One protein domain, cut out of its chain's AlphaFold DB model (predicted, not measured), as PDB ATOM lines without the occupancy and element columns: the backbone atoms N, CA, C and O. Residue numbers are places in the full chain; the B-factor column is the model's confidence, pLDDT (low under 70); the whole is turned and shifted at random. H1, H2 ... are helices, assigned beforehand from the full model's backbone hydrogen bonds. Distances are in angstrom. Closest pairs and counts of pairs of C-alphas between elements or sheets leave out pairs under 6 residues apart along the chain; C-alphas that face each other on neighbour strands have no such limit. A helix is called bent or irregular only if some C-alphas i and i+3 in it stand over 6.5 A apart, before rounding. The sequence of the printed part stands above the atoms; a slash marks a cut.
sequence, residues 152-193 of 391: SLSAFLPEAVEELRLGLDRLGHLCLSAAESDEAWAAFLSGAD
ATOM      1  N   SER A 152     -34.971  59.626  25.539       73.81
ATOM      2  CA  SER A 152     -36.344  60.109  25.694       73.81
ATOM      3  C   SER A 152     -37.248  58.931  26.043       73.81
ATOM      4  O   SER A 152     -37.253  57.933  25.330       73.81
ATOM      5  N   LEU A 153     -38.069  59.060  27.087       67.31
ATOM      6  CA  LEU A 153     -39.074  58.055  27.467       67.31
ATOM      7  C   LEU A 153     -39.993  57.671  26.297       67.31
ATOM      8  O   LEU A 153     -40.364  56.512  26.164       67.31
ATOM      9  N   SER A 154     -40.333  58.630  25.431       70.25
ATOM     10  CA  SER A 154     -41.149  58.378  24.236       70.25
ATOM     11  C   SER A 154     -40.432  57.569  23.153       70.25
ATOM     12  O   SER A 154     -41.104  56.932  22.354       70.25
ATOM     13  N   ALA A 155     -39.097  57.585  23.127       70.44
ATOM     14  CA  ALA A 155     -38.288  56.775  22.215       70.44
ATOM     15  C   ALA A 155     -37.969  55.402  22.825       70.44
ATOM     16  O   ALA A 155     -38.062  54.390  22.144       70.44
ATOM     17  N   PHE A 156     -37.688  55.367  24.130       71.81
ATOM     18  CA  PHE A 156     -37.357  54.146  24.859       71.81
ATOM     19  C   PHE A 156     -38.555  53.210  25.036       71.81
ATOM     20  O   PHE A 156     -38.393  52.002  24.959       71.81
ATOM     21  N   LEU A 157     -39.762  53.725  25.303       72.75
ATOM     22  CA  LEU A 157     -40.911  52.860  25.598       72.75
ATOM     23  C   LEU A 157     -41.337  51.979  24.413       72.75
ATOM     24  O   LEU A 157     -41.553  50.796  24.652       72.75
ATOM     25  N   PRO A 158     -41.457  52.482  23.169       67.81
ATOM     26  CA  PRO A 158     -41.725  51.620  22.023       67.81
ATOM     27  C   PRO A 158     -40.636  50.562  21.834       67.81
ATOM     28  O   PRO A 158     -40.962  49.394  21.682       67.81
ATOM     29  N   GLU A 159     -39.364  50.951  21.931       61.94
ATOM     30  CA  GLU A 159     -38.218  50.048  21.769       61.94
ATOM     31  C   GLU A 159     -38.180  48.969  22.860       61.94
ATOM     32  O   GLU A 159     -38.144  47.788  22.549       61.94
ATOM     33  N   ALA A 160     -38.332  49.339  24.134       63.88
ATOM     34  CA  ALA A 160     -38.379  48.396  25.250       63.88
ATOM     35  C   ALA A 160     -39.621  47.488  25.213       63.88
ATOM     36  O   ALA A 160     -39.570  46.343  25.655       63.88
ATOM     37  N   VAL A 161     -40.757  47.980  24.704       65.69
ATOM     38  CA  VAL A 161     -41.961  47.158  24.494       65.69
ATOM     39  C   VAL A 161     -41.757  46.176  23.341       65.69
ATOM     40  O   VAL A 161     -42.210  45.038  23.450       65.69
ATOM     41  N   GLU A 162     -41.075  46.578  22.268       59.56
ATOM     42  CA  GLU A 162     -40.696  45.684  21.170       59.56
ATOM     43  C   GLU A 162     -39.625  44.670  21.604       59.56
ATOM     44  O   GLU A 162     -39.763  43.487  21.310       59.56
ATOM     45  N   GLU A 163     -38.642  45.055  22.420       58.72
ATOM     46  CA  GLU A 163     -37.680  44.116  23.016       58.72
ATOM     47  C   GLU A 163     -38.354  43.127  23.977       58.72
ATOM     48  O   GLU A 163     -38.038  41.941  23.972       58.72
ATOM     49  N   LEU A 164     -39.354  43.563  24.751       59.31
ATOM     50  CA  LEU A 164     -40.177  42.662  25.569       59.31
ATOM     51  C   LEU A 164     -41.071  41.734  24.726       59.31
ATOM     52  O   LEU A 164     -41.561  40.728  25.247       59.31
ATOM     53  N   ARG A 165     -41.305  42.059  23.448       58.34
ATOM     54  CA  ARG A 165     -42.025  41.215  22.478       58.34
ATOM     55  C   ARG A 165     -41.106  40.250  21.737       58.34
ATOM     56  O   ARG A 165     -41.617  39.312  21.132       58.34
ATOM     57  N   LEU A 166     -39.793  40.448  21.786       62.06
ATOM     58  CA  LEU A 166     -38.805  39.567  21.178       62.06
ATOM     59  C   LEU A 166     -38.373  38.512  22.194       62.06
ATOM     60  O   LEU A 166     -37.563  38.760  23.083       62.06
ATOM     61  N   GLY A 167     -38.932  37.309  22.086       79.00
ATOM     62  CA  GLY A 167     -38.565  36.234  22.999       79.00
ATOM     63  C   GLY A 167     -39.538  35.071  23.060       79.00
ATOM     64  O   GLY A 167     -40.493  34.959  22.293       79.00
ATOM     65  N   LEU A 168     -39.263  34.175  24.006       82.44
ATOM     66  CA  LEU A 168     -40.173  33.103  24.384       82.44
ATOM     67  C   LEU A 168     -41.140  33.632  25.441       82.44
ATOM     68  O   LEU A 168     -40.720  34.038  26.526       82.44
ATOM     69  N   ASP A 169     -42.436  33.618  25.140       84.75
ATOM     70  CA  ASP A 169     -43.447  33.971  26.126       84.75
ATOM     71  C   ASP A 169     -43.594  32.867  27.196       84.75
ATOM     72  O   ASP A 169     -43.086  31.745  27.083       84.75
ATOM     73  N   ARG A 170     -44.344  33.167  28.263       81.50
ATOM     74  CA  ARG A 170     -44.617  32.199  29.341       81.50
ATOM     75  C   ARG A 170     -45.442  30.991  28.883       81.50
ATOM     76  O   ARG A 170     -45.587  30.046  29.649       81.50
ATOM     77  N   LEU A 171     -46.003  31.000  27.678       85.38
ATOM     78  CA  LEU A 171     -46.755  29.885  27.102       85.38
ATOM     79  C   LEU A 171     -45.863  28.977  26.242       85.38
ATOM     80  O   LEU A 171     -46.316  27.924  25.790       85.38
ATOM     81  N   GLY A 172     -44.598  29.355  26.045       85.31
ATOM     82  CA  GLY A 172     -43.688  28.684  25.126       85.31
ATOM     83  C   GLY A 172     -43.985  29.021  23.664       85.31
ATOM     84  O   GLY A 172     -43.668  28.227  22.778       85.31
ATOM     85  N   HIS A 173     -44.632  30.153  23.392       85.62
ATOM     86  CA  HIS A 173     -44.697  30.715  22.055       85.62
ATOM     87  C   HIS A 173     -43.458  31.556  21.801       85.62
ATOM     88  O   HIS A 173     -42.986  32.295  22.661       85.62
ATOM     89  N   LEU A 174     -42.946  31.428  20.588       85.12
ATOM     90  CA  LEU A 174     -41.846  32.231  20.111       85.12
ATOM     91  C   LEU A 174     -42.401  33.476  19.419       85.12
ATOM     92  O   LEU A 174     -43.126  33.365  18.430       85.12
ATOM     93  N   CYS A 175     -42.057  34.646  19.940       82.88
ATOM     94  CA  CYS A 175     -42.402  35.936  19.373       82.88
ATOM     95  C   CYS A 175     -41.146  36.539  18.732       82.88
ATOM     96  O   CYS A 175     -40.173  36.850  19.418       82.88
ATOM     97  N   LEU A 176     -41.161  36.653  17.403       82.44
ATOM     98  CA  LEU A 176     -40.099  37.264  16.604       82.44
ATOM     99  C   LEU A 176     -40.671  38.464  15.850       82.44
ATOM    100  O   LEU A 176     -41.798  38.405  15.351       82.44
ATOM    101  N   SER A 177     -39.885  39.530  15.737       83.62
ATOM    102  CA  SER A 177     -40.213  40.660  14.873       83.62
ATOM    103  C   SER A 177     -39.886  40.298  13.432       83.62
ATOM    104  O   SER A 177     -38.809  39.785  13.135       83.62
ATOM    105  N   ALA A 178     -40.818  40.606  12.533       82.56
ATOM    106  CA  ALA A 178     -40.651  40.422  11.095       82.56
ATOM    107  C   ALA A 178     -39.642  41.400  10.463       82.56
ATOM    108  O   ALA A 178     -39.303  41.234   9.296       82.56
ATOM    109  N   ALA A 179     -39.209  42.432  11.195       88.06
ATOM    110  CA  ALA A 179     -38.270  43.443  10.707       88.06
ATOM    111  C   ALA A 179     -36.795  43.105  10.995       88.06
ATOM    112  O   ALA A 179     -35.907  43.790  10.493       88.06
ATOM    113  N   GLU A 180     -36.543  42.083  11.811       86.31
ATOM    114  CA  GLU A 180     -35.194  41.643  12.172       86.31
ATOM    115  C   GLU A 180     -34.519  40.905  11.012       86.31
ATOM    116  O   GLU A 180     -35.186  40.272  10.192       86.31
ATOM    117  N   SER A 181     -33.188  40.987  10.940       91.56
ATOM    118  CA  SER A 181     -32.435  40.297   9.891       91.56
ATOM    119  C   SER A 181     -32.381  38.785  10.128       91.56
ATOM    120  O   SER A 181     -32.490  38.304  11.262       91.56
ATOM    121  N   ASP A 182     -32.146  38.025   9.058       91.44
ATOM    122  CA  ASP A 182     -31.997  36.568   9.129       91.44
ATOM    123  C   ASP A 182     -30.856  36.154  10.080       91.44
ATOM    124  O   ASP A 182     -30.964  35.146  10.783       91.44
ATOM    125  N   GLU A 183     -29.773  36.938  10.164       92.06
ATOM    126  CA  GLU A 183     -28.670  36.690  11.101       92.06
ATOM    127  C   GLU A 183     -29.096  36.878  12.561       92.06
ATOM    128  O   GLU A 183     -28.711  36.076  13.416       92.06
ATOM    129  N   ALA A 184     -29.905  37.903  12.853       86.12
ATOM    130  CA  ALA A 184     -30.447  38.139  14.189       86.12
ATOM    131  C   ALA A 184     -31.387  36.997  14.608       86.12
ATOM    132  O   ALA A 184     -31.287  36.476  15.723       86.12
ATOM    133  N   TRP A 185     -32.234  36.526  13.685       86.44
ATOM    134  CA  TRP A 185     -33.069  35.342  13.895       86.44
ATOM    135  C   TRP A 185     -32.238  34.083  14.134       86.44
ATOM    136  O   TRP A 185     -32.514  33.342  15.076       86.44
ATOM    137  N   ALA A 186     -31.212  33.831  13.320       88.88
ATOM    138  CA  ALA A 186     -30.350  32.662  13.467       88.88
ATOM    139  C   ALA A 186     -29.610  32.667  14.813       88.88
ATOM    140  O   ALA A 186     -29.579  31.642  15.500       88.88
ATOM    141  N   ALA A 187     -29.072  33.819  15.223       89.50
ATOM    142  CA  ALA A 187     -28.427  33.985  16.521       89.50
ATOM    143  C   ALA A 187     -29.409  33.698  17.668       89.50
ATOM    144  O   ALA A 187     -29.114  32.864  18.529       89.50
ATOM    145  N   PHE A 188     -30.602  34.298  17.636       87.50
ATOM    146  CA  PHE A 188     -31.640  34.061  18.637       87.50
ATOM    147  C   PHE A 188     -32.054  32.581  18.702       87.50
ATOM    148  O   PHE A 188     -32.038  31.971  19.771       87.50
ATOM    149  N   LEU A 189     -32.388  31.976  17.559       87.44
ATOM    150  CA  LEU A 189     -32.856  30.590  17.481       87.44
ATOM    151  C   LEU A 189     -31.782  29.588  17.910       87.44
ATOM    152  O   LEU A 189     -32.114  28.562  18.496       87.44
ATOM    153  N   SER A 190     -30.504  29.888  17.659       90.12
ATOM    154  CA  SER A 190     -29.389  29.049  18.111       90.12
ATOM    155  C   SER A 190     -29.207  29.057  19.634       90.12
ATOM    156  O   SER A 190     -28.756  28.061  20.199       90.12
ATOM    157  N   GLY A 191     -29.585  30.156  20.296       86.56
ATOM    158  CA  GLY A 191     -29.558  30.297  21.754       86.56
ATOM    159  C   GLY A 191     -30.856  29.884  22.451       86.56
ATOM    160  O   GLY A 191     -30.885  29.798  23.679       86.56
ATOM    161  N   ALA A 192     -31.933  29.634  21.703       87.12
ATOM    162  CA  ALA A 192     -33.227  29.287  22.269       87.12
ATOM    163  C   ALA A 192     -33.215  27.871  22.866       87.12
ATOM    164  O   ALA A 192     -32.960  26.878  22.180       87.12
ATOM    165  N   ASP A 193     -33.568  27.757  24.148       88.19
ATOM    166  CA  ASP A 193     -33.728  26.463  24.808       88.19
ATOM    167  C   ASP A 193     -35.044  25.794  24.371       88.19
ATOM    168  O   ASP A 193     -36.110  25.959  24.972       88.19
TER     169      ASP A 193
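What this domain is: This is residues 152 to 193 of the 391 residues of an uncharacterized protein of Tetrabaena socialis (UniProt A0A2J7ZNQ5). A helix, H1, sticks out as an arm with residues 152 to 161 from a small, loose body, in which a long looped link leads to a shorter second helix, H2. The link, residues 166 to 181, folds back on itself near residue 170, where residues 167 to 168 and 174 to 175 form a short antiparallel pairing, and H1 and H2 have no contact with each other. The printed part has 42 residues with two named helices, H1 then H2, and no named strand; its class is all helix. The whole is loose, with a radius of gyration of the C-alphas of 11.7 A, and spans 33 by 25 by 15 A.

How they stand to each other: H1, residues 153 to 165, and H2, residues 182 to 191, are apart, with no C-alpha of the one within 8 A of the other. Residues 152 to 161, of which 153 to 161 belong to H1, stand free. In H2 every O i to N i+4 pair is within hydrogen-bond range; in H1, 7 of 9 are.

Where its parts are: H1 measures 17.8 A from C-alpha 153 at (-39.074, 58.055, 27.467) to C-alpha 165 at (-42.025, 41.215, 22.478). It is neither bent nor irregular, but only just: C-alphas 155 and 158 are 6.2 A apart. H2 measures 14.3 A from C-alpha 182 at (-31.997, 36.568, 9.129) to C-alpha 191 at (-29.558, 30.297, 21.754).

The domain as a whole: The two C-alphas farthest apart are those of Ser 152 and Asp 193, at 33.8 A. Without the stretch that stands free, the body of 32 residues spans 25 by 20 by 11 A. The printed part has no cut, and the link from H1 to H2, 16 residues, is long. The mean pLDDT of the printed part is 78.8; residue 153 and residues 158 to 166 are under 70.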